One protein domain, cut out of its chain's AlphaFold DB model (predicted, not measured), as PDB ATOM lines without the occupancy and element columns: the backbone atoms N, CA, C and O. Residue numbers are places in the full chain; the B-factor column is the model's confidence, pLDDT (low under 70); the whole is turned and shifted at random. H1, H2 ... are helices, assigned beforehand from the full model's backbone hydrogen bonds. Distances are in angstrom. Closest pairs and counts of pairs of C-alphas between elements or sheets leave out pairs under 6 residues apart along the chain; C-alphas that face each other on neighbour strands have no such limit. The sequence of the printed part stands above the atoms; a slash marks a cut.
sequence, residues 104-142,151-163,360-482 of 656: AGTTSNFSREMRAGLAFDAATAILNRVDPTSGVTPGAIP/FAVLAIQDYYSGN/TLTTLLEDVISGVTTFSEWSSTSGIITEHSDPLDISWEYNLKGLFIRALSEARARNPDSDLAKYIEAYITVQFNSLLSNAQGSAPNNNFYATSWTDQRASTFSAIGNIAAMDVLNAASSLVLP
ATOM      1  N   ALA A 104     -31.417 -45.623   5.332       94.56
ATOM      2  CA  ALA A 104     -31.229 -46.883   6.038       94.56
ATOM      3  C   ALA A 104     -32.421 -47.817   5.799       94.56
ATOM      4  O   ALA A 104     -33.566 -47.385   5.830       94.56
ATOM      5  N   GLY A 105     -32.167 -49.115   5.607       96.81
ATOM      6  CA  GLY A 105     -33.249 -50.094   5.458       96.81
ATOM      7  C   GLY A 105     -34.021 -49.956   4.144       96.81
ATOM      8  O   GLY A 105     -35.239 -50.064   4.135       96.81
ATOM      9  N   THR A 106     -33.328 -49.754   3.023       97.75
ATOM     10  CA  THR A 106     -33.934 -49.685   1.678       97.75
ATOM     11  C   THR A 106     -34.386 -51.047   1.132       97.75
ATOM     12  O   THR A 106     -34.958 -51.124   0.050       97.75
ATOM     13  N   THR A 107     -34.152 -52.132   1.874       97.62
ATOM     14  CA  THR A 107     -34.556 -53.508   1.541       97.62
ATOM     15  C   THR A 107     -35.292 -54.154   2.713       97.62
ATOM     16  O   THR A 107     -35.023 -53.823   3.868       97.62
ATOM     17  N   SER A 108     -36.171 -55.122   2.451       97.31
ATOM     18  CA  SER A 108     -36.866 -55.888   3.494       97.31
ATOM     19  C   SER A 108     -37.035 -57.353   3.094       97.31
ATOM     20  O   SER A 108     -37.381 -57.654   1.954       97.31
ATOM     21  N   ASN A 109     -36.824 -58.253   4.060       97.31
ATOM     22  CA  ASN A 109     -36.926 -59.707   3.886       97.31
ATOM     23  C   ASN A 109     -38.346 -60.252   4.133       97.31
ATOM     24  O   ASN A 109     -38.553 -61.462   4.071       97.31
ATOM     25  N   PHE A 110     -39.318 -59.391   4.449       97.44
ATOM     26  CA  PHE A 110     -40.705 -59.812   4.647       97.44
ATOM     27  C   PHE A 110     -41.315 -60.255   3.318       97.44
ATOM     28  O   PHE A 110     -41.281 -59.489   2.347       97.44
ATOM     29  N   SER A 111     -41.905 -61.455   3.298       96.81
ATOM     30  CA  SER A 111     -42.663 -61.942   2.143       96.81
ATOM     31  C   SER A 111     -43.916 -61.094   1.913       96.81
ATOM     32  O   SER A 111     -44.370 -60.379   2.811       96.81
ATOM     33  N   ARG A 112     -44.500 -61.194   0.715       95.50
ATOM     34  CA  ARG A 112     -45.753 -60.508   0.379       95.50
ATOM     35  C   ARG A 112     -46.860 -60.836   1.384       95.50
ATOM     36  O   ARG A 112     -47.536 -59.936   1.868       95.50
ATOM     37  N   GLU A 113     -46.998 -62.112   1.734       96.25
ATOM     38  CA  GLU A 113     -48.018 -62.624   2.652       96.25
ATOM     39  C   GLU A 113     -47.833 -62.050   4.059       96.25
ATOM     40  O   GLU A 113     -48.807 -61.645   4.686       96.25
ATOM     41  N   MET A 114     -46.588 -61.940   4.537       97.12
ATOM     42  CA  MET A 114     -46.307 -61.319   5.836       97.12
ATOM     43  C   MET A 114     -46.652 -59.825   5.839       97.12
ATOM     44  O   MET A 114     -47.220 -59.332   6.810       97.12
ATOM     45  N   ARG A 115     -46.343 -59.096   4.757       97.88
ATOM     46  CA  ARG A 115     -46.683 -57.665   4.632       97.88
ATOM     47  C   ARG A 115     -48.195 -57.446   4.569       97.88
ATOM     48  O   ARG A 115     -48.709 -56.578   5.267       97.88
ATOM     49  N   ALA A 116     -48.901 -58.260   3.785       97.38
ATOM     50  CA  ALA A 116     -50.358 -58.228   3.703       97.38
ATOM     51  C   ALA A 116     -51.017 -58.581   5.050       97.38
ATOM     52  O   ALA A 116     -51.986 -57.932   5.439       97.38
ATOM     53  N   GLY A 117     -50.457 -59.547   5.789       97.88
ATOM     54  CA  GLY A 117     -50.894 -59.889   7.144       97.88
ATOM     55  C   GLY A 117     -50.772 -58.716   8.119       97.88
ATOM     56  O   GLY A 117     -51.732 -58.400   8.811       97.88
ATOM     57  N   LEU A 118     -49.645 -57.991   8.102       98.19
ATOM     58  CA  LEU A 118     -49.462 -56.790   8.930       98.19
ATOM     59  C   LEU A 118     -50.504 -55.702   8.622       98.19
ATOM     60  O   LEU A 118     -51.022 -55.077   9.549       98.19
ATOM     61  N   ALA A 119     -50.810 -55.473   7.339       98.25
ATOM     62  CA  ALA A 119     -51.849 -54.529   6.930       98.25
ATOM     63  C   ALA A 119     -53.238 -54.974   7.419       98.25
ATOM     64  O   ALA A 119     -54.018 -54.159   7.910       98.25
ATOM     65  N   PHE A 120     -53.546 -56.270   7.313       98.25
ATOM     66  CA  PHE A 120     -54.821 -56.852   7.745       98.25
ATOM     67  C   PHE A 120     -55.005 -56.723   9.252       98.25
ATOM     68  O   PHE A 120     -56.022 -56.201   9.703       98.25
ATOM     69  N   ASP A 121     -53.985 -57.086  10.026       98.19
ATOM     70  CA  ASP A 121     -54.021 -56.980  11.480       98.19
ATOM     71  C   ASP A 121     -54.216 -55.525  11.939       98.19
ATOM     72  O   ASP A 121     -54.962 -55.275  12.889       98.19
ATOM     73  N   ALA A 122     -53.597 -54.560  11.245       98.12
ATOM     74  CA  ALA A 122     -53.768 -53.130  11.511       98.12
ATOM     75  C   ALA A 122     -55.208 -52.654  11.256       98.12
ATOM     76  O   ALA A 122     -55.776 -51.949  12.098       98.12
ATOM     77  N   ALA A 123     -55.804 -53.074  10.135       98.12
ATOM     78  CA  ALA A 123     -57.186 -52.770   9.762       98.12
ATOM     79  C   ALA A 123     -58.186 -53.359  10.765       98.12
ATOM     80  O   ALA A 123     -59.041 -52.652  11.304       98.12
ATOM     81  N   THR A 124     -58.028 -54.644  11.094       97.69
ATOM     82  CA  THR A 124     -58.841 -55.331  12.100       97.69
ATOM     83  C   THR A 124     -58.716 -54.665  13.469       97.69
ATOM     84  O   THR A 124     -59.708 -54.526  14.184       97.69
ATOM     85  N   ALA A 125     -57.521 -54.205  13.854       96.69
ATOM     86  CA  ALA A 125     -57.331 -53.499  15.117       96.69
ATOM     87  C   ALA A 125     -58.134 -52.192  15.200       96.69
ATOM     88  O   ALA A 125     -58.632 -51.888  16.291       96.69
ATOM     89  N   ILE A 126     -58.269 -51.465  14.078       96.38
ATOM     90  CA  ILE A 126     -59.122 -50.273  13.974       96.38
ATOM     91  C   ILE A 126     -60.588 -50.670  14.091       96.38
ATOM     92  O   ILE A 126     -61.261 -50.194  14.998       96.38
ATOM     93  N   LEU A 127     -61.078 -51.565  13.229       96.25
ATOM     94  CA  LEU A 127     -62.508 -51.892  13.145       96.25
ATOM     95  C   LEU A 127     -63.053 -52.610  14.391       96.25
ATOM     96  O   LEU A 127     -64.246 -52.559  14.663       96.25
ATOM     97  N   ASN A 128     -62.186 -53.217  15.204       95.94
ATOM     98  CA  ASN A 128     -62.567 -53.762  16.512       95.94
ATOM     99  C   ASN A 128     -62.761 -52.693  17.603       95.94
ATOM    100  O   ASN A 128     -63.259 -53.009  18.683       95.94
ATOM    101  N   ARG A 129     -62.296 -51.458  17.383       94.56
ATOM    102  CA  ARG A 129     -62.306 -50.369  18.381       94.56
ATOM    103  C   ARG A 129     -63.057 -49.135  17.916       94.56
ATOM    104  O   ARG A 129     -63.489 -48.344  18.748       94.56
ATOM    105  N   VAL A 130     -63.173 -48.965  16.608       93.50
ATOM    106  CA  VAL A 130     -63.823 -47.835  15.971       93.50
ATOM    107  C   VAL A 130     -64.970 -48.362  15.139       93.50
ATOM    108  O   VAL A 130     -64.769 -49.185  14.249       93.50
ATOM    109  N   ASP A 131     -66.162 -47.855  15.426       91.56
ATOM    110  CA  ASP A 131     -67.343 -48.091  14.614       91.56
ATOM    111  C   ASP A 131     -67.461 -46.983  13.550       91.56
ATOM    112  O   ASP A 131     -67.825 -45.852  13.888       91.56
ATOM    113  N   PRO A 132     -67.172 -47.272  12.268       89.75
ATOM    114  CA  PRO A 132     -67.262 -46.272  11.209       89.75
ATOM    115  C   PRO A 132     -68.700 -45.790  10.946       89.75
ATOM    116  O   PRO A 132     -68.866 -44.711  10.382       89.75
ATOM    117  N   THR A 133     -69.741 -46.522  11.377       87.00
ATOM    118  CA  THR A 133     -71.149 -46.086  11.235       87.00
ATOM    119  C   THR A 133     -71.509 -44.961  12.211       87.00
ATOM    120  O   THR A 133     -72.365 -44.117  11.925       87.00
ATOM    121  N   SER A 134     -70.824 -44.917  13.359       86.31
ATOM    122  CA  SER A 134     -70.950 -43.850  14.354       86.31
ATOM    123  C   SER A 134     -70.312 -42.538  13.884       86.31
ATOM    124  O   SER A 134     -70.621 -41.477  14.426       86.31
ATOM    125  N   GLY A 135     -69.468 -42.592  12.848       83.44
ATOM    126  CA  GLY A 135     -68.835 -41.425  12.255       83.44
ATOM    127  C   GLY A 135     -67.615 -40.924  13.024       83.44
ATOM    128  O   GLY A 135     -66.823 -41.696  13.563       83.44
ATOM    129  N   VAL A 136     -67.461 -39.599  13.052       82.81
ATOM    130  CA  VAL A 136     -66.396 -38.918  13.796       82.81
ATOM    131  C   VAL A 136     -66.595 -39.156  15.294       82.81
ATOM    132  O   VAL A 136     -67.626 -38.805  15.865       82.81
ATOM    133  N   THR A 137     -65.594 -39.753  15.934       82.88
ATOM    134  CA  THR A 137     -65.607 -40.116  17.353       82.88
ATOM    135  C   THR A 137     -64.449 -39.419  18.070       82.88
ATOM    136  O   THR A 137     -63.283 -39.722  17.789       82.88
ATOM    137  N   PRO A 138     -64.728 -38.489  19.009       78.12
ATOM    138  CA  PRO A 138     -63.682 -37.807  19.764       78.12
ATOM    139  C   PRO A 138     -62.730 -38.805  20.438       78.12
ATOM    140  O   PRO A 138     -63.164 -39.686  21.178       78.12
ATOM    141  N   GLY A 139     -61.430 -38.671  20.169       77.00
ATOM    142  CA  GLY A 139     -60.380 -39.537  20.720       77.00
ATOM    143  C   GLY A 139     -60.081 -40.818  19.928       77.00
ATOM    144  O   GLY A 139     -59.100 -41.486  20.241       77.00
ATOM    145  N   ALA A 140     -60.866 -41.149  18.897       84.69
ATOM    146  CA  ALA A 140     -60.561 -42.248  17.981       84.69
ATOM    147  C   ALA A 140     -60.350 -41.730  16.554       84.69
ATOM    148  O   ALA A 140     -59.221 -41.716  16.071       84.69
ATOM    149  N   ILE A 141     -61.411 -41.255  15.904       87.69
ATOM    150  CA  ILE A 141     -61.357 -40.615  14.585       87.69
ATOM    151  C   ILE A 141     -61.935 -39.211  14.762       87.69
ATOM    152  O   ILE A 141     -63.149 -39.052  14.653       87.69
ATOM    153  N   PRO A 142     -61.107 -38.209  15.113       84.25
ATOM    154  CA  PRO A 142     -61.591 -36.895  15.537       84.25
ATOM    155  C   PRO A 142     -62.085 -36.021  14.383       84.25
ATOM    156  O   PRO A 142     -62.756 -35.027  14.639       84.25
ATOM    157  N   PHE A 151     -61.537 -45.406   5.000       98.25
ATOM    158  CA  PHE A 151     -62.191 -46.087   3.884       98.25
ATOM    159  C   PHE A 151     -61.249 -46.282   2.690       98.25
ATOM    160  O   PHE A 151     -61.182 -47.376   2.129       98.25
ATOM    161  N   ALA A 152     -60.449 -45.270   2.352       98.62
ATOM    162  CA  ALA A 152     -59.467 -45.378   1.281       98.62
ATOM    163  C   ALA A 152     -58.429 -46.490   1.538       98.62
ATOM    164  O   ALA A 152     -58.181 -47.300   0.646       98.62
ATOM    165  N   VAL A 153     -57.856 -46.590   2.747       98.56
ATOM    166  CA  VAL A 153     -56.865 -47.645   3.041       98.56
ATOM    167  C   VAL A 153     -57.471 -49.046   3.048       98.56
ATOM    168  O   VAL A 153     -56.786 -49.991   2.660       98.56
ATOM    169  N   LEU A 154     -58.742 -49.198   3.436       98.69
ATOM    170  CA  LEU A 154     -59.452 -50.477   3.344       98.69
ATOM    171  C   LEU A 154     -59.674 -50.877   1.877       98.69
ATOM    172  O   LEU A 154     -59.393 -52.014   1.501       98.69
ATOM    173  N   ALA A 155     -60.101 -49.934   1.030       98.69
ATOM    174  CA  ALA A 155     -60.314 -50.184  -0.397       98.69
ATOM    175  C   ALA A 155     -59.010 -50.582  -1.101       98.69
ATOM    176  O   ALA A 155     -58.973 -51.558  -1.849       98.69
ATOM    177  N   ILE A 156     -57.926 -49.853  -0.821       98.50
ATOM    178  CA  ILE A 156     -56.598 -50.088  -1.402       98.50
ATOM    179  C   ILE A 156     -55.995 -51.408  -0.908       98.50
ATOM    180  O   ILE A 156     -55.295 -52.094  -1.655       98.50
ATOM    181  N   GLN A 157     -56.270 -51.800   0.336       98.44
ATOM    182  CA  GLN A 157     -55.834 -53.093   0.849       98.44
ATOM    183  C   GLN A 157     -56.458 -54.253   0.067       98.44
ATOM    184  O   GLN A 157     -55.748 -55.170  -0.357       98.44
ATOM    185  N   ASP A 158     -57.776 -54.218  -0.131       98.56
ATOM    186  CA  ASP A 158     -58.487 -55.219  -0.928       98.56
ATOM    187  C   ASP A 158     -58.017 -55.179  -2.392       98.56
ATOM    188  O   ASP A 158     -57.750 -56.233  -2.967       98.56
ATOM    189  N   TYR A 159     -57.760 -53.986  -2.949       97.94
ATOM    190  CA  TYR A 159     -57.196 -53.823  -4.296       97.94
ATOM    191  C   TYR A 159     -55.860 -54.555  -4.465       97.94
ATOM    192  O   TYR A 159     -55.694 -55.362  -5.376       97.94
ATOM    193  N   TYR A 160     -54.897 -54.317  -3.568       96.56
ATOM    194  CA  TYR A 160     -53.582 -54.947  -3.684       96.56
ATOM    195  C   TYR A 160     -53.584 -56.425  -3.320       96.56
ATOM    196  O   TYR A 160     -52.780 -57.181  -3.868       96.56
ATOM    197  N   SER A 161     -54.436 -56.851  -2.387       95.88
ATOM    198  CA  SER A 161     -54.507 -58.254  -1.974       95.88
ATOM    199  C   SER A 161     -55.319 -59.121  -2.939       95.88
ATOM    200  O   SER A 161     -55.031 -60.314  -3.035       95.88
ATOM    201  N   GLY A 162     -56.266 -58.531  -3.677       95.19
ATOM    202  CA  GLY A 162     -57.282 -59.245  -4.451       95.19
ATOM    203  C   GLY A 162     -58.400 -59.834  -3.580       95.19
ATOM    204  O   GLY A 162     -59.161 -60.675  -4.054       95.19
ATOM    205  N   ASN A 163     -58.476 -59.438  -2.306       96.44
ATOM    206  CA  ASN A 163     -59.509 -59.887  -1.379       96.44
ATOM    207  C   ASN A 163     -60.744 -58.980  -1.439       96.44
ATOM    208  O   ASN A 163     -60.739 -57.908  -2.034       96.44
ATOM    209  N   THR A 360     -42.917 -34.722 -20.483       97.06
ATOM    210  CA  THR A 360     -42.516 -33.517 -19.726       97.06
ATOM    211  C   THR A 360     -43.061 -33.564 -18.301       97.06
ATOM    212  O   THR A 360     -42.341 -33.231 -17.362       97.06
ATOM    213  N   LEU A 361     -44.308 -34.012 -18.129       98.00
ATOM    214  CA  LEU A 361     -44.904 -34.199 -16.807       98.00
ATOM    215  C   LEU A 361     -44.262 -35.374 -16.065       98.00
ATOM    216  O   LEU A 361     -44.062 -35.275 -14.861       98.00
ATOM    217  N   THR A 362     -43.857 -36.437 -16.769       97.69
ATOM    218  CA  THR A 362     -43.066 -37.526 -16.172       97.69
ATOM    219  C   THR A 362     -41.722 -37.025 -15.639       97.69
ATOM    220  O   THR A 362     -41.373 -37.321 -14.503       97.69
ATOM    221  N   THR A 363     -40.981 -36.207 -16.398       96.25
ATOM    222  CA  THR A 363     -39.731 -35.603 -15.898       96.25
ATOM    223  C   THR A 363     -39.983 -34.671 -14.711       96.25
ATOM    224  O   THR A 363     -39.230 -34.695 -13.742       96.25
ATOM    225  N   LEU A 364     -41.060 -33.880 -14.744       96.94
ATOM    226  CA  LEU A 364     -41.443 -33.061 -13.593       96.94
ATOM    227  C   LEU A 364     -41.755 -33.930 -12.365       96.94
ATOM    228  O   LEU A 364     -41.349 -33.578 -11.263       96.94
ATOM    229  N   LEU A 365     -42.440 -35.061 -12.541       98.31
ATOM    230  CA  LEU A 365     -42.747 -36.001 -11.463       98.31
ATOM    231  C   LEU A 365     -41.471 -36.559 -10.820       98.31
ATOM    232  O   LEU A 365     -41.395 -36.626  -9.595       98.31
ATOM    233  N   GLU A 366     -40.463 -36.917 -11.621       97.50
ATOM    234  CA  GLU A 366     -39.152 -37.360 -11.125       97.50
ATOM    235  C   GLU A 366     -38.483 -36.285 -10.254       97.50
ATOM    236  O   GLU A 366     -38.043 -36.574  -9.135       97.50
ATOM    237  N   ASP A 367     -38.462 -35.039 -10.735       96.06
ATOM    238  CA  ASP A 367     -37.890 -33.901 -10.010       96.06
ATOM    239  C   ASP A 367     -38.651 -33.613  -8.706       96.06
ATOM    240  O   ASP A 367     -38.029 -33.433  -7.653       96.06
ATOM    241  N   VAL A 368     -39.990 -33.612  -8.760       97.75
ATOM    242  CA  VAL A 368     -40.860 -33.408  -7.595       97.75
ATOM    243  C   VAL A 368     -40.592 -34.491  -6.559       97.75
ATOM    244  O   VAL A 368     -40.232 -34.158  -5.433       97.75
ATOM    245  N   ILE A 369     -40.693 -35.776  -6.923       98.19
ATOM    246  CA  ILE A 369     -40.527 -36.902  -5.991       98.19
ATOM    247  C   ILE A 369     -39.136 -36.896  -5.356       98.19
ATOM    248  O   ILE A 369     -39.022 -37.063  -4.138       98.19
ATOM    249  N   SER A 370     -38.078 -36.665  -6.138       96.38
ATOM    250  CA  SER A 370     -36.718 -36.574  -5.598       96.38
ATOM    251  C   SER A 370     -36.587 -35.429  -4.586       96.38
ATOM    252  O   SER A 370     -36.023 -35.622  -3.505       96.38
ATOM    253  N   GLY A 371     -37.159 -34.260  -4.895       96.25
ATOM    254  CA  GLY A 371     -37.178 -33.106  -3.999       96.25
ATOM    255  C   GLY A 371     -37.953 -33.368  -2.707       96.25
ATOM    256  O   GLY A 371     -37.401 -33.221  -1.618       96.25
ATOM    257  N   VAL A 372     -39.206 -33.817  -2.806       97.50
ATOM    258  CA  VAL A 372     -40.095 -33.940  -1.639       97.50
ATOM    259  C   VAL A 372     -39.741 -35.113  -0.722       97.50
ATOM    260  O   VAL A 372     -39.994 -35.046   0.473       97.50
ATOM    261  N   THR A 373     -39.098 -36.173  -1.217       97.75
ATOM    262  CA  THR A 373     -38.631 -37.294  -0.364       97.75
ATOM    263  C   THR A 373     -37.322 -36.993   0.373       97.75
ATOM    264  O   THR A 373     -36.965 -37.697   1.319       97.75
ATOM    265  N   THR A 374     -36.609 -35.933  -0.021       96.94
ATOM    266  CA  THR A 374     -35.354 -35.485   0.612       96.94
ATOM    267  C   THR A 374     -35.476 -34.118   1.288       96.94
ATOM    268  O   THR A 374     -34.479 -33.561   1.748       96.94
ATOM    269  N   PHE A 375     -36.693 -33.576   1.379       97.31
ATOM    270  CA  PHE A 375     -36.938 -32.274   1.981       97.31
ATOM    271  C   PHE A 375     -36.781 -32.331   3.505       97.31
ATOM    272  O   PHE A 375     -37.477 -33.074   4.194       97.31
ATOM    273  N   SER A 376     -35.850 -31.537   4.035       96.44
ATOM    274  CA  SER A 376     -35.355 -31.675   5.410       96.44
ATOM    275  C   SER A 376     -36.351 -31.309   6.509       96.44
ATOM    276  O   SER A 376     -36.099 -31.647   7.659       96.44
ATOM    277  N   GLU A 377     -37.451 -30.620   6.188       95.00
ATOM    278  CA  GLU A 377     -38.475 -30.270   7.190       95.00
ATOM    279  C   GLU A 377     -39.284 -31.489   7.651       95.00
ATOM    280  O   GLU A 377     -39.747 -31.525   8.787       95.00
ATOM    281  N   TRP A 378     -39.435 -32.510   6.801       95.44
ATOM    282  CA  TRP A 378     -40.177 -33.727   7.151       95.44
ATOM    283  C   TRP A 378     -39.431 -35.021   6.844       95.44
ATOM    284  O   TRP A 378     -39.954 -36.082   7.155       95.44
ATOM    285  N   SER A 379     -38.252 -34.986   6.221       96.56
ATOM    286  CA  SER A 379     -37.451 -36.175   5.923       96.56
ATOM    287  C   SER A 379     -36.135 -36.124   6.692       96.56
ATOM    288  O   SER A 379     -35.318 -35.217   6.516       96.56
ATOM    289  N   SER A 380     -35.918 -37.114   7.556       97.06
ATOM    290  CA  SER A 380     -34.636 -37.286   8.243       97.06
ATOM    291  C   SER A 380     -33.516 -37.623   7.254       97.06
ATOM    292  O   SER A 380     -33.744 -38.067   6.129       97.06
ATOM    293  N   THR A 381     -32.264 -37.514   7.698       96.56
ATOM    294  CA  THR A 381     -31.103 -37.941   6.896       96.56
ATOM    295  C   THR A 381     -31.139 -39.429   6.529       96.56
ATOM    296  O   THR A 381     -30.601 -39.812   5.491       96.56
ATOM    297  N   SER A 382     -31.811 -40.252   7.340       97.31
ATOM    298  CA  SER A 382     -32.044 -41.676   7.078       97.31
ATOM    299  C   SER A 382     -33.232 -41.944   6.148       97.31
ATOM    300  O   SER A 382     -33.529 -43.105   5.880       97.31
ATOM    301  N   GLY A 383     -33.912 -40.900   5.666       97.19
ATOM    302  CA  GLY A 383     -35.068 -40.989   4.776       97.19
ATOM    303  C   GLY A 383     -36.393 -41.285   5.475       97.19
ATOM    304  O   GLY A 383     -37.383 -41.491   4.792       97.19
ATOM    305  N   ILE A 384     -36.439 -41.340   6.809       98.06
ATOM    306  CA  ILE A 384     -37.677 -41.558   7.579       98.06
ATOM    307  C   ILE A 384     -38.462 -40.249   7.655       98.06
ATOM    308  O   ILE A 384     -37.858 -39.219   7.976       98.06
ATOM    309  N   ILE A 385     -39.778 -40.301   7.429       97.12
ATOM    310  CA  ILE A 385     -40.661 -39.144   7.610       97.12
ATOM    311  C   ILE A 385     -40.783 -38.799   9.103       97.12
ATOM    312  O   ILE A 385     -41.206 -39.630   9.907       97.12
ATOM    313  N   THR A 386     -40.437 -37.565   9.468       94.75
ATOM    314  CA  THR A 386     -40.408 -37.046  10.850       94.75
ATOM    315  C   THR A 386     -41.562 -36.106  11.181       94.75
ATOM    316  O   THR A 386     -41.640 -35.600  12.295       94.75
ATOM    317  N   GLU A 387     -42.443 -35.849  10.216       91.25
ATOM    318  CA  GLU A 387     -43.598 -34.966  10.373       91.25
ATOM    319  C   GLU A 387     -44.491 -35.396  11.554       91.25
ATOM    320  O   GLU A 387     -44.696 -36.596  11.737       91.25
ATOM    321  N   HIS A 388     -45.027 -34.452  12.338       82.25
ATOM    322  CA  HIS A 388     -45.990 -34.692  13.433       82.25
ATOM    323  C   HIS A 388     -45.638 -35.909  14.312       82.25
ATOM    324  O   HIS A 388     -46.348 -36.917  14.353       82.25
ATOM    325  N   SER A 389     -44.478 -35.851  14.975       72.94
ATOM    326  CA  SER A 389     -43.984 -36.915  15.859       72.94
ATOM    327  C   SER A 389     -44.442 -36.781  17.316       72.94
ATOM    328  O   SER A 389     -44.180 -37.689  18.100       72.94
ATOM    329  N   ASP A 390     -45.084 -35.672  17.702       70.88
ATOM    330  CA  ASP A 390     -45.558 -35.468  19.076       70.88
ATOM    331  C   ASP A 390     -46.784 -36.360  19.349       70.88
ATOM    332  O   ASP A 390     -47.796 -36.206  18.677       70.88
ATOM    333  N   PRO A 391     -46.743 -37.301  20.303       63.56
ATOM    334  CA  PRO A 391     -47.880 -38.168  20.612       63.56
ATOM    335  C   PRO A 391     -49.017 -37.473  21.386       63.56
ATOM    336  O   PRO A 391     -50.052 -38.105  21.601       63.56
ATOM    337  N   LEU A 392     -48.811 -36.250  21.892       63.62
ATOM    338  CA  LEU A 392     -49.776 -35.534  22.737       63.62
ATOM    339  C   LEU A 392     -50.653 -34.547  21.973       63.62
ATOM    340  O   LEU A 392     -51.693 -34.137  22.495       63.62
ATOM    341  N   ASP A 393     -50.249 -34.165  20.770       65.44
ATOM    342  CA  ASP A 393     -51.090 -33.399  19.869       65.44
ATOM    343  C   ASP A 393     -51.958 -34.388  19.052       65.44
ATOM    344  O   ASP A 393     -51.581 -35.527  18.776       65.44
ATOM    345  N   ILE A 394     -53.215 -34.017  18.824       62.28
ATOM    346  CA  ILE A 394     -54.247 -34.832  18.160       62.28
ATOM    347  C   ILE A 394     -54.835 -34.079  16.964       62.28
ATOM    348  O   ILE A 394     -55.983 -34.314  16.585       62.28
ATOM    349  N   SER A 395     -54.063 -33.145  16.402       73.62
ATOM    350  CA  SER A 395     -54.412 -32.403  15.197       73.62
ATOM    351  C   SER A 395     -54.721 -33.329  14.009       73.62
ATOM    352  O   SER A 395     -54.401 -34.515  13.982       73.62
ATOM    353  N   TRP A 396     -55.346 -32.792  12.974       73.75
ATOM    354  CA  TRP A 396     -55.545 -33.471  11.690       73.75
ATOM    355  C   TRP A 396     -54.249 -33.888  10.984       73.75
ATOM    356  O   TRP A 396     -54.272 -34.618   9.998       73.75
ATOM    357  N   GLU A 397     -53.094 -33.440  11.468       80.62
ATOM    358  CA  GLU A 397     -51.846 -33.504  10.721       80.62
ATOM    359  C   GLU A 397     -51.114 -34.863  10.850       80.62
ATOM    360  O   GLU A 397     -50.067 -35.095  10.240       80.62
ATOM    361  N   TYR A 398     -51.658 -35.823  11.601       80.31
ATOM    362  CA  TYR A 398     -50.955 -37.079  11.896       80.31
ATOM    363  C   TYR A 398     -51.027 -38.154  10.806       80.31
ATOM    364  O   TYR A 398     -50.134 -39.006  10.745       80.31
ATOM    365  N   ASN A 399     -52.045 -38.150   9.939       86.38
ATOM    366  CA  ASN A 399     -52.150 -39.113   8.832       86.38
ATOM    367  C   ASN A 399     -51.602 -38.587   7.493       86.38
ATOM    368  O   ASN A 399     -51.562 -39.346   6.521       86.38
ATOM    369  N   LEU A 400     -51.133 -37.337   7.432       91.62
ATOM    370  CA  LEU A 400     -50.689 -36.685   6.190       91.62
ATOM    371  C   LEU A 400     -49.544 -37.437   5.505       91.62
ATOM    372  O   LEU A 400     -49.500 -37.561   4.278       91.62
ATOM    373  N   LYS A 401     -48.627 -37.989   6.303       95.25
ATOM    374  CA  LYS A 401     -47.521 -38.835   5.835       95.25
ATOM    375  C   LYS A 401     -47.997 -40.124   5.154       95.25
ATOM    376  O   LYS A 401     -47.351 -40.586   4.218       95.25
ATOM    377  N   GLY A 402     -49.127 -40.685   5.591       97.00
ATOM    378  CA  GLY A 402     -49.735 -41.872   4.985       97.00
ATOM    379  C   GLY A 402     -50.243 -41.573   3.577       97.00
ATOM    380  O   GLY A 402     -49.863 -42.253   2.623       97.00
ATOM    381  N   LEU A 403     -50.982 -40.470   3.419       97.25
ATOM    382  CA  LEU A 403     -51.470 -39.995   2.118       97.25
ATOM    383  C   LEU A 403     -50.325 -39.745   1.127       97.25
ATOM    384  O   LEU A 403     -50.426 -40.094  -0.047       97.25
ATOM    385  N   PHE A 404     -49.197 -39.211   1.599       98.44
ATOM    386  CA  PHE A 404     -48.013 -39.050   0.756       98.44
ATOM    387  C   PHE A 404     -47.429 -40.392   0.286       98.44
ATOM    388  O   PHE A 404     -47.065 -40.532  -0.881       98.44
ATOM    389  N   ILE A 405     -47.394 -41.409   1.149       98.69
ATOM    390  CA  ILE A 405     -46.941 -42.754   0.766       98.69
ATOM    391  C   ILE A 405     -47.909 -43.419  -0.218       98.69
ATOM    392  O   ILE A 405     -47.456 -44.072  -1.161       98.69
ATOM    393  N   ARG A 406     -49.219 -43.196  -0.069       98.38
ATOM    394  CA  ARG A 406     -50.228 -43.626  -1.045       98.38
ATOM    395  C   ARG A 406     -49.963 -43.034  -2.429       98.38
ATOM    396  O   ARG A 406     -49.880 -43.785  -3.399       98.38
ATOM    397  N   ALA A 407     -49.749 -41.721  -2.500       98.75
ATOM    398  CA  ALA A 407     -49.437 -41.021  -3.744       98.75
ATOM    399  C   ALA A 407     -48.163 -41.562  -4.414       98.75
ATOM    400  O   ALA A 407     -48.135 -41.803  -5.620       98.75
ATOM    401  N   LEU A 408     -47.113 -41.815  -3.624       98.75
ATOM    402  CA  LEU A 408     -45.882 -42.433  -4.121       98.75
ATOM    403  C   LEU A 408     -46.128 -43.855  -4.645       98.75
ATOM    404  O   LEU A 408     -45.585 -44.223  -5.686       98.75
ATOM    405  N   SER A 409     -46.963 -44.648  -3.972       98.62
ATOM    406  CA  SER A 409     -47.322 -45.995  -4.428       98.62
ATOM    407  C   SER A 409     -48.015 -45.979  -5.795       98.62
ATOM    408  O   SER A 409     -47.678 -46.801  -6.648       98.62
ATOM    409  N   GLU A 410     -48.935 -45.039  -6.034       98.62
ATOM    410  CA  GLU A 410     -49.573 -44.864  -7.349       98.62
ATOM    411  C   GLU A 410     -48.545 -44.429  -8.406       98.62
ATOM    412  O   GLU A 410     -48.461 -45.029  -9.481       98.62
ATOM    413  N   ALA A 411     -47.678 -43.462  -8.079       98.69
ATOM    414  CA  ALA A 411     -46.619 -43.019  -8.983       98.69
ATOM    415  C   ALA A 411     -45.665 -44.160  -9.370       98.69
ATOM    416  O   ALA A 411     -45.289 -44.284 -10.538       98.69
ATOM    417  N   ARG A 412     -45.315 -45.039  -8.423       98.38
ATOM    418  CA  ARG A 412     -44.541 -46.258  -8.694       98.38
ATOM    419  C   ARG A 412     -45.298 -47.200  -9.620       98.38
ATOM    420  O   ARG A 412     -44.702 -47.711 -10.565       98.38
ATOM    421  N   ALA A 413     -46.582 -47.446  -9.355       97.81
ATOM    422  CA  ALA A 413     -47.392 -48.371 -10.145       97.81
ATOM    423  C   ALA A 413     -47.487 -47.946 -11.618       97.81
ATOM    424  O   ALA A 413     -47.437 -48.802 -12.496       97.81
ATOM    425  N   ARG A 414     -47.551 -46.639 -11.890       97.62
ATOM    426  CA  ARG A 414     -47.646 -46.069 -13.248       97.62
ATOM    427  C   ARG A 414     -46.325 -45.926 -13.994       97.62
ATOM    428  O   ARG A 414     -46.334 -45.586 -15.175       97.62
ATOM    429  N   ASN A 415     -45.202 -46.160 -13.320       97.56
ATOM    430  CA  ASN A 415     -43.864 -46.054 -13.897       97.56
ATOM    431  C   ASN A 415     -43.064 -47.346 -13.648       97.56
ATOM    432  O   ASN A 415     -41.959 -47.268 -13.100       97.56
ATOM    433  N   PRO A 416     -43.597 -48.535 -13.997       96.56
ATOM    434  CA  PRO A 416     -42.926 -49.805 -13.720       96.56
ATOM    435  C   PRO A 416     -41.540 -49.860 -14.372       96.56
ATOM    436  O   PRO A 416     -41.279 -49.186 -15.368       96.56
ATOM    437  N   ASP A 417     -40.635 -50.640 -13.778       95.06
ATOM    438  CA  ASP A 417     -39.273 -50.911 -14.274       95.06
ATOM    439  C   ASP A 417     -38.355 -49.684 -14.474       95.06
ATOM    440  O   ASP A 417     -37.183 -49.815 -14.847       95.06
ATOM    441  N   SER A 418     -38.843 -48.488 -14.146       95.88
ATOM    442  CA  SER A 418     -38.094 -47.237 -14.201       95.88
ATOM    443  C   SER A 418     -37.163 -47.062 -12.997       95.88
ATOM    444  O   SER A 418     -37.308 -47.697 -11.948       95.88
ATOM    445  N   ASP A 419     -36.197 -46.150 -13.119       96.50
ATOM    446  CA  ASP A 419     -35.377 -45.744 -11.973       96.50
ATOM    447  C   ASP A 419     -36.201 -44.974 -10.930       96.50
ATOM    448  O   ASP A 419     -35.918 -45.073  -9.735       96.50
ATOM    449  N   LEU A 420     -37.270 -44.290 -11.356       97.06
ATOM    450  CA  LEU A 420     -38.233 -43.660 -10.457       97.06
ATOM    451  C   LEU A 420     -38.954 -44.698  -9.584       97.06
ATOM    452  O   LEU A 420     -39.020 -44.524  -8.369       97.06
ATOM    453  N   ALA A 421     -39.435 -45.805 -10.161       97.56
ATOM    454  CA  ALA A 421     -40.074 -46.876  -9.394       97.56
ATOM    455  C   ALA A 421     -39.126 -47.485  -8.356       97.56
ATOM    456  O   ALA A 421     -39.505 -47.604  -7.194       97.56
ATOM    457  N   LYS A 422     -37.874 -47.790  -8.729       97.81
ATOM    458  CA  LYS A 422     -36.860 -48.318  -7.791       97.81
ATOM    459  C   LYS A 422     -36.554 -47.336  -6.658       97.81
ATOM    460  O   LYS A 422     -36.367 -47.742  -5.513       97.81
ATOM    461  N   TYR A 423     -36.500 -46.041  -6.971       98.19
ATOM    462  CA  TYR A 423     -36.306 -44.985  -5.982       98.19
ATOM    463  C   TYR A 423     -37.465 -44.932  -4.979       98.19
ATOM    464  O   TYR A 423     -37.241 -44.923  -3.766       98.19
ATOM    465  N   ILE A 424     -38.705 -44.955  -5.477       98.44
ATOM    466  CA  ILE A 424     -39.908 -44.956  -4.642       98.44
ATOM    467  C   ILE A 424     -39.988 -46.231  -3.792       98.44
ATOM    468  O   ILE A 424     -40.259 -46.150  -2.597       98.44
ATOM    469  N   GLU A 425     -39.704 -47.399  -4.370       98.44
ATOM    470  CA  GLU A 425     -39.660 -48.683  -3.658       98.44
ATOM    471  C   GLU A 425     -38.692 -48.649  -2.475       98.44
ATOM    472  O   GLU A 425     -39.042 -49.078  -1.371       98.44
ATOM    473  N   ALA A 426     -37.494 -48.101  -2.690       98.56
ATOM    474  CA  ALA A 426     -36.516 -47.921  -1.630       98.56
ATOM    475  C   ALA A 426     -37.069 -47.011  -0.526       98.56
ATOM    476  O   ALA A 426     -37.021 -47.394   0.640       98.56
ATOM    477  N   TYR A 427     -37.650 -45.857  -0.878       98.56
ATOM    478  CA  TYR A 427     -38.212 -44.908   0.090       98.56
ATOM    479  C   TYR A 427     -39.375 -45.489   0.911       98.56
ATOM    480  O   TYR A 427     -39.406 -45.347   2.135       98.56
ATOM    481  N   ILE A 428     -40.314 -46.188   0.262       98.75
ATOM    482  CA  ILE A 428     -41.434 -46.870   0.933       98.75
ATOM    483  C   ILE A 428     -40.901 -47.977   1.850       98.75
ATOM    484  O   ILE A 428     -41.394 -48.147   2.965       98.75
ATOM    485  N   THR A 429     -39.855 -48.696   1.431       98.75
ATOM    486  CA  THR A 429     -39.230 -49.738   2.256       98.75
ATOM    487  C   THR A 429     -38.531 -49.162   3.494       98.75
ATOM    488  O   THR A 429     -38.618 -49.773   4.562       98.75
ATOM    489  N   VAL A 430     -37.927 -47.967   3.399       98.69
ATOM    490  CA  VAL A 430     -37.430 -47.225   4.576       98.69
ATOM    491  C   VAL A 430     -38.571 -46.979   5.566       98.69
ATOM    492  O   VAL A 430     -38.437 -47.333   6.739       98.69
ATOM    493  N   GLN A 431     -39.717 -46.452   5.107       98.56
ATOM    494  CA  GLN A 431     -40.860 -46.182   5.994       98.56
ATOM    495  C   GLN A 431     -41.408 -47.466   6.621       98.56
ATOM    496  O   GLN A 431     -41.652 -47.510   7.824       98.56
ATOM    497  N   PHE A 432     -41.549 -48.530   5.825       98.62
ATOM    498  CA  PHE A 432     -42.010 -49.838   6.290       98.62
ATOM    499  C   PHE A 432     -41.122 -50.382   7.414       98.62
ATOM    500  O   PHE A 432     -41.613 -50.760   8.477       98.62
ATOM    501  N   ASN A 433     -39.803 -50.384   7.215       98.50
ATOM    502  CA  ASN A 433     -38.861 -50.870   8.222       98.50
ATOM    503  C   ASN A 433     -38.856 -49.987   9.480       98.50
ATOM    504  O   ASN A 433     -38.739 -50.503  10.599       98.50
ATOM    505  N   SER A 434     -39.022 -48.673   9.307       98.12
ATOM    506  CA  SER A 434     -39.132 -47.718  10.409       98.12
ATOM    507  C   SER A 434     -40.392 -47.951  11.242       98.12
ATOM    508  O   SER A 434     -40.312 -48.001  12.465       98.12
ATOM    509  N   LEU A 435     -41.541 -48.191  10.602       97.75
ATOM    510  CA  LEU A 435     -42.793 -48.519  11.286       97.75
ATOM    511  C   LEU A 435     -42.651 -49.747  12.185       97.75
ATOM    512  O   LEU A 435     -43.017 -49.694  13.357       97.75
ATOM    513  N   LEU A 436     -42.090 -50.841  11.670       97.81
ATOM    514  CA  LEU A 436     -41.948 -52.082  12.441       97.81
ATOM    515  C   LEU A 436     -40.950 -51.951  13.599       97.81
ATOM    516  O   LEU A 436     -41.139 -52.513  14.683       97.81
ATOM    517  N   SER A 437     -39.875 -51.197  13.384       96.94
ATOM    518  CA  SER A 437     -38.833 -51.019  14.396       96.94
ATOM    519  C   SER A 437     -39.286 -50.057  15.490       96.94
ATOM    520  O   SER A 437     -39.170 -50.363  16.681       96.94
ATOM    521  N   ASN A 438     -39.866 -48.931  15.077       96.75
ATOM    522  CA  ASN A 438     -40.020 -47.761  15.921       96.75
ATOM    523  C   ASN A 438     -41.467 -47.452  16.270       96.75
ATOM    524  O   ASN A 438     -41.663 -46.971  17.366       96.75
ATOM    525  N   ALA A 439     -42.461 -47.726  15.422       96.56
ATOM    526  CA  ALA A 439     -43.850 -47.310  15.665       96.56
ATOM    527  C   ALA A 439     -44.759 -48.441  16.167       96.56
ATOM    528  O   ALA A 439     -45.737 -48.185  16.869       96.56
ATOM    529  N   GLN A 440     -44.465 -49.691  15.808       97.81
ATOM    530  CA  GLN A 440     -45.306 -50.846  16.117       97.81
ATOM    531  C   GLN A 440     -45.392 -51.105  17.629       97.81
ATOM    532  O   GLN A 440     -44.393 -51.046  18.354       97.81
ATOM    533  N   GLY A 441     -46.599 -51.431  18.096       96.81
ATOM    534  CA  GLY A 441     -46.858 -51.864  19.465       96.81
ATOM    535  C   GLY A 441     -46.052 -53.106  19.852       96.81
ATOM    536  O   GLY A 441     -45.636 -53.909  19.015       96.81
ATOM    537  N   SER A 442     -45.805 -53.275  21.150       95.06
ATOM    538  CA  SER A 442     -45.072 -54.445  21.648       95.06
ATOM    539  C   SER A 442     -45.969 -55.680  21.739       95.06
ATOM    540  O   SER A 442     -47.157 -55.585  22.049       95.06
ATOM    541  N   ALA A 443     -45.384 -56.859  21.516       92.38
ATOM    542  CA  ALA A 443     -46.081 -58.127  21.710       92.38
ATOM    543  C   ALA A 443     -46.649 -58.235  23.146       92.38
ATOM    544  O   ALA A 443     -45.993 -57.793  24.094       92.38
ATOM    545  N   PRO A 444     -47.846 -58.823  23.326       90.94
ATOM    546  CA  PRO A 444     -48.651 -59.509  22.308       90.94
ATOM    547  C   PRO A 444     -49.515 -58.583  21.429       90.94
ATOM    548  O   PRO A 444     -50.129 -59.067  20.488       90.94
ATOM    549  N   ASN A 445     -49.563 -57.274  21.697       87.19
ATOM    550  CA  ASN A 445     -50.443 -56.337  20.993       87.19
ATOM    551  C   ASN A 445     -49.673 -55.504  19.953       87.19
ATOM    552  O   ASN A 445     -49.588 -54.283  20.042       87.19
ATOM    553  N   ASN A 446     -49.083 -56.171  18.965       93.94
ATOM    554  CA  ASN A 446     -48.279 -55.543  17.911       93.94
ATOM    555  C   ASN A 446     -49.074 -55.219  16.630       93.94
ATOM    556  O   ASN A 446     -48.487 -55.019  15.571       93.94
ATOM    557  N   ASN A 447     -50.404 -55.154  16.715       96.19
ATOM    558  CA  ASN A 447     -51.297 -54.816  15.602       96.19
ATOM    559  C   ASN A 447     -51.735 -53.340  15.589       96.19
ATOM    560  O   ASN A 447     -52.665 -52.968  14.876       96.19
ATOM    561  N   PHE A 448     -51.094 -52.491  16.389       96.06
ATOM    562  CA  PHE A 448     -51.318 -51.053  16.357       96.06
ATOM    563  C   PHE A 448     -50.005 -50.280  16.317       96.06
ATOM    564  O   PHE A 448     -48.953 -50.796  16.698       96.06
ATOM    565  N   TYR A 449     -50.078 -49.053  15.819       96.56
ATOM    566  CA  TYR A 449     -48.934 -48.245  15.431       96.56
ATOM    567  C   TYR A 449     -49.059 -46.839  16.008       96.56
ATOM    568  O   TYR A 449     -50.151 -46.284  16.128       96.56
ATOM    569  N   ALA A 450     -47.915 -46.273  16.380       94.75
ATOM    570  CA  ALA A 450     -47.807 -44.890  16.800       94.75
ATOM    571  C   ALA A 450     -47.812 -43.969  15.577       94.75
ATOM    572  O   ALA A 450     -47.523 -44.382  14.452       94.75
ATOM    573  N   THR A 451     -48.106 -42.698  15.813       93.06
ATOM    574  CA  THR A 451     -48.014 -41.656  14.789       93.06
ATOM    575  C   THR A 451     -46.562 -41.268  14.485       93.06
ATOM    576  O   THR A 451     -46.243 -40.950  13.337       93.06
ATOM    577  N   SER A 452     -45.658 -41.345  15.471       94.31
ATOM    578  CA  SER A 452     -44.209 -41.186  15.270       94.31
ATOM    579  C   SER A 452     -43.587 -42.449  14.672       94.31
ATOM    580  O   SER A 452     -43.836 -43.561  15.136       94.31
ATOM    581  N   TRP A 453     -42.749 -42.277  13.645       95.75
ATOM    582  CA  TRP A 453     -42.048 -43.373  12.963       95.75
ATOM    583  C   TRP A 453     -40.560 -43.442  13.312       95.75
ATOM    584  O   TRP A 453     -39.871 -44.342  12.834       95.75
ATOM    585  N   THR A 454     -40.040 -42.516  14.115       95.06
ATOM    586  CA  THR A 454     -38.596 -42.363  14.351       95.06
ATOM    587  C   THR A 454     -38.091 -43.089  15.585       95.06
ATOM    588  O   THR A 454     -37.002 -43.653  15.551       95.06
ATOM    589  N   ASP A 455     -38.846 -43.056  16.678       89.50
ATOM    590  CA  ASP A 455     -38.278 -43.354  17.998       89.50
ATOM    591  C   ASP A 455     -39.295 -43.786  19.063       89.50
ATOM    592  O   ASP A 455     -38.889 -44.185  20.157       89.50
ATOM    593  N   GLN A 456     -40.597 -43.770  18.769       89.44
ATOM    594  CA  GLN A 456     -41.622 -44.053  19.770       89.44
ATOM    595  C   GLN A 456     -42.529 -45.216  19.381       89.44
ATOM    596  O   GLN A 456     -43.450 -45.073  18.576       89.44
ATOM    597  N   ARG A 457     -42.334 -46.356  20.057       94.62
ATOM    598  CA  ARG A 457     -43.239 -47.502  19.920       94.62
ATOM    599  C   ARG A 457     -44.601 -47.173  20.497       94.62
ATOM    600  O   ARG A 457     -44.701 -46.526  21.540       94.62
ATOM    601  N   ALA A 458     -45.648 -47.682  19.856       94.88
ATOM    602  CA  ALA A 458     -46.997 -47.513  20.362       94.88
ATOM    603  C   ALA A 458     -47.152 -48.174  21.738       94.88
ATOM    604  O   ALA A 458     -46.988 -49.387  21.895       94.88
ATOM    605  N   SER A 459     -47.489 -47.368  22.741       94.38
ATOM    606  CA  SER A 459     -47.856 -47.835  24.082       94.38
ATOM    607  C   SER A 459     -49.368 -48.017  24.232       94.38
ATOM    608  O   SER A 459     -49.815 -48.826  25.044       94.38
ATOM    609  N   THR A 460     -50.152 -47.304  23.424       93.25
ATOM    610  CA  THR A 460     -51.615 -47.361  23.372       93.25
ATOM    611  C   THR A 460     -52.094 -47.396  21.925       93.25
ATOM    612  O   THR A 460     -51.374 -47.012  21.004       93.25
ATOM    613  N   PHE A 461     -53.323 -47.870  21.723       93.56
ATOM    614  CA  PHE A 461     -53.957 -47.860  20.410       93.56
ATOM    615  C   PHE A 461     -54.174 -46.419  19.924       93.56
ATOM    616  O   PHE A 461     -54.689 -45.591  20.672       93.56
ATOM    617  N   SER A 462     -53.822 -46.155  18.665       92.94
ATOM    618  CA  SER A 462     -54.121 -44.915  17.952       92.94
ATOM    619  C   SER A 462     -54.736 -45.271  16.603       92.94
ATOM    620  O   SER A 462     -54.073 -45.883  15.764       92.94
ATOM    621  N   ALA A 463     -56.000 -44.902  16.377       94.38
ATOM    622  CA  ALA A 463     -56.633 -45.160  15.085       94.38
ATOM    623  C   ALA A 463     -55.925 -44.377  13.970       94.38
ATOM    624  O   ALA A 463     -55.664 -44.936  12.912       94.38
ATOM    625  N   ILE A 464     -55.534 -43.127  14.236       93.50
ATOM    626  CA  ILE A 464     -54.818 -42.279  13.276       93.50
ATOM    627  C   ILE A 464     -53.442 -42.872  12.943       93.50
ATOM    628  O   ILE A 464     -53.081 -42.973  11.771       93.50
ATOM    629  N   GLY A 465     -52.706 -43.344  13.960       94.94
ATOM    630  CA  GLY A 465     -51.432 -44.040  13.767       94.94
ATOM    631  C   GLY A 465     -51.581 -45.306  12.917       94.94
ATOM    632  O   GLY A 465     -50.792 -45.527  12.000       94.94
ATOM    633  N   ASN A 466     -52.636 -46.094  13.147       96.88
ATOM    634  CA  ASN A 466     -52.935 -47.262  12.318       96.88
ATOM    635  C   ASN A 466     -53.331 -46.886  10.882       96.88
ATOM    636  O   ASN A 466     -52.845 -47.535   9.963       96.88
ATOM    637  N   ILE A 467     -54.168 -45.863  10.668       96.88
ATOM    638  CA  ILE A 467     -54.558 -45.404   9.322       96.88
ATOM    639  C   ILE A 467     -53.308 -44.992   8.534       96.88
ATOM    640  O   ILE A 467     -53.095 -45.474   7.424       96.88
ATOM    641  N   ALA A 468     -52.433 -44.178   9.136       96.56
ATOM    642  CA  ALA A 468     -51.180 -43.756   8.513       96.56
ATOM    643  C   ALA A 468     -50.241 -44.941   8.225       96.56
ATOM    644  O   ALA A 468     -49.610 -45.000   7.169       96.56
ATOM    645  N   ALA A 469     -50.148 -45.903   9.150       97.81
ATOM    646  CA  ALA A 469     -49.356 -47.111   8.956       97.81
ATOM    647  C   ALA A 469     -49.920 -47.993   7.833       97.81
ATOM    648  O   ALA A 469     -49.145 -48.556   7.063       97.81
ATOM    649  N   MET A 470     -51.245 -48.096   7.697       98.44
ATOM    650  CA  MET A 470     -51.882 -48.903   6.655       98.44
ATOM    651  C   MET A 470     -51.519 -48.440   5.245       98.44
ATOM    652  O   MET A 470     -51.286 -49.300   4.401       98.44
ATOM    653  N   ASP A 471     -51.389 -47.136   4.981       98.56
ATOM    654  CA  ASP A 471     -50.901 -46.652   3.678       98.56
ATOM    655  C   ASP A 471     -49.510 -47.219   3.344       98.56
ATOM    656  O   ASP A 471     -49.276 -47.703   2.234       98.56
ATOM    657  N   VAL A 472     -48.600 -47.251   4.325       98.69
ATOM    658  CA  VAL A 472     -47.257 -47.827   4.155       98.69
ATOM    659  C   VAL A 472     -47.303 -49.346   4.026       98.69
ATOM    660  O   VAL A 472     -46.615 -49.904   3.175       98.69
ATOM    661  N   LEU A 473     -48.091 -50.034   4.856       98.69
ATOM    662  CA  LEU A 473     -48.187 -51.497   4.854       98.69
ATOM    663  C   LEU A 473     -48.818 -52.012   3.552       98.69
ATOM    664  O   LEU A 473     -48.296 -52.952   2.949       98.69
ATOM    665  N   ASN A 474     -49.882 -51.356   3.079       98.62
ATOM    666  CA  ASN A 474     -50.517 -51.637   1.796       98.62
ATOM    667  C   ASN A 474     -49.534 -51.417   0.644       98.62
ATOM    668  O   ASN A 474     -49.328 -52.333  -0.155       98.62
ATOM    669  N   ALA A 475     -48.863 -50.261   0.597       98.50
ATOM    670  CA  ALA A 475     -47.863 -49.977  -0.428       98.50
ATOM    671  C   ALA A 475     -46.706 -50.990  -0.391       98.50
ATOM    672  O   ALA A 475     -46.344 -51.566  -1.409       98.50
ATOM    673  N   ALA A 476     -46.165 -51.301   0.789       98.44
ATOM    674  CA  ALA A 476     -45.090 -52.276   0.941       98.44
ATOM    675  C   ALA A 476     -45.502 -53.685   0.485       98.44
ATOM    676  O   ALA A 476     -44.652 -54.430  -0.014       98.44
ATOM    677  N   SER A 477     -46.774 -54.062   0.658       97.88
ATOM    678  CA  SER A 477     -47.303 -55.347   0.192       97.88
ATOM    679  C   SER A 477     -47.368 -55.442  -1.337       97.88
ATOM    680  O   SER A 477     -47.148 -56.526  -1.878       97.88
ATOM    681  N   SER A 478     -47.586 -54.324  -2.039       96.69
ATOM    682  CA  SER A 478     -47.654 -54.290  -3.506       96.69
ATOM    683  C   SER A 478     -46.275 -54.315  -4.181       96.69
ATOM    684  O   SER A 478     -46.175 -54.672  -5.353       96.69
ATOM    685  N   LEU A 479     -45.198 -54.009  -3.443       96.38
ATOM    686  CA  LEU A 479     -43.825 -54.029  -3.975       96.38
ATOM    687  C   LEU A 479     -43.293 -55.443  -4.246       96.38
ATOM    688  O   LEU A 479     -42.339 -55.611  -5.001       96.38
ATOM    689  N   VAL A 480     -43.862 -56.463  -3.599       94.62
ATOM    690  CA  VAL A 480     -43.415 -57.851  -3.739       94.62
ATOM    691  C   VAL A 480     -44.374 -58.576  -4.671       94.62
ATOM    692  O   VAL A 480     -45.571 -58.655  -4.395       94.62
ATOM    693  N   LEU A 481     -43.849 -59.130  -5.764       89.56
ATOM    694  CA  LEU A 481     -44.647 -59.943  -6.676       89.56
ATOM    695  C   LEU A 481     -45.195 -61.180  -5.946       89.56
ATOM    696  O   LEU A 481     -44.494 -61.754  -5.106       89.56
ATOM    697  N   PRO A 482     -46.424 -61.626  -6.260       84.50
ATOM    698  CA  PRO A 482     -46.929 -62.894  -5.762       84.50
ATOM    699  C   PRO A 482     -45.945 -64.010  -6.106       84.50
ATOM    700  O   PRO A 482     -45.544 -64.150  -7.265       84.50
TER     701      PRO A 482
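What this domain is: This is residues 104 to 142, 151 to 163 and 360 to 482 of the 656 residues of an uncharacterized protein of Peniophora sp. CONT (UniProt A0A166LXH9). Look for a bundle in which the longest helix, H5, joins H1, H2 and H4 round a core helix, H6, while H3 lies off beside H4 and H5. The 175 printed residues include six named helices, H1 to H6 in order, and no named strand: all helix. The whole is compact, radius of gyration of the C-alphas 15.5 A, spanning 45 by 36 by 30 A.

Where its parts are: Find C-alpha 419 at (-35.377, -45.744, -11.973); from there H5 runs 29.0 A to residue 439. H6, residues 463 to 478, 22.6 A, ends at (-47.654, -54.290, -3.506). Find H1 at 112 to 127, 22.8 A, H2 at 151 to 161, H3 at 360 to 373 and H4 at 400 to 413.

How they stand to each other: From H5, a hairpin leads to the hub, H6; their closest C-alphas, Phe 432 and Val 472, are 6.0 A apart. H6 touches H4 at C-alphas 468 and 402, 4.3 A, H1 at 477 and 115, 5.0 A, and H2 at 474 and 157, 5.6 A, its closest pairs. H3 is close but not clearly touching H5, 6.4 A between C-alphas 366 and 420. Every O i to N i+4 pair is within hydrogen-bond range in H1 to H5, 11 of 12 in H6.

The domain as a whole: Cuts leave C-alphas 142 and 151 14.9 A apart, 163 and 360 36.3 A. Links H3 to H4 and H5 to H6 are long; pLDDT is under 70 at residues 391 to 394.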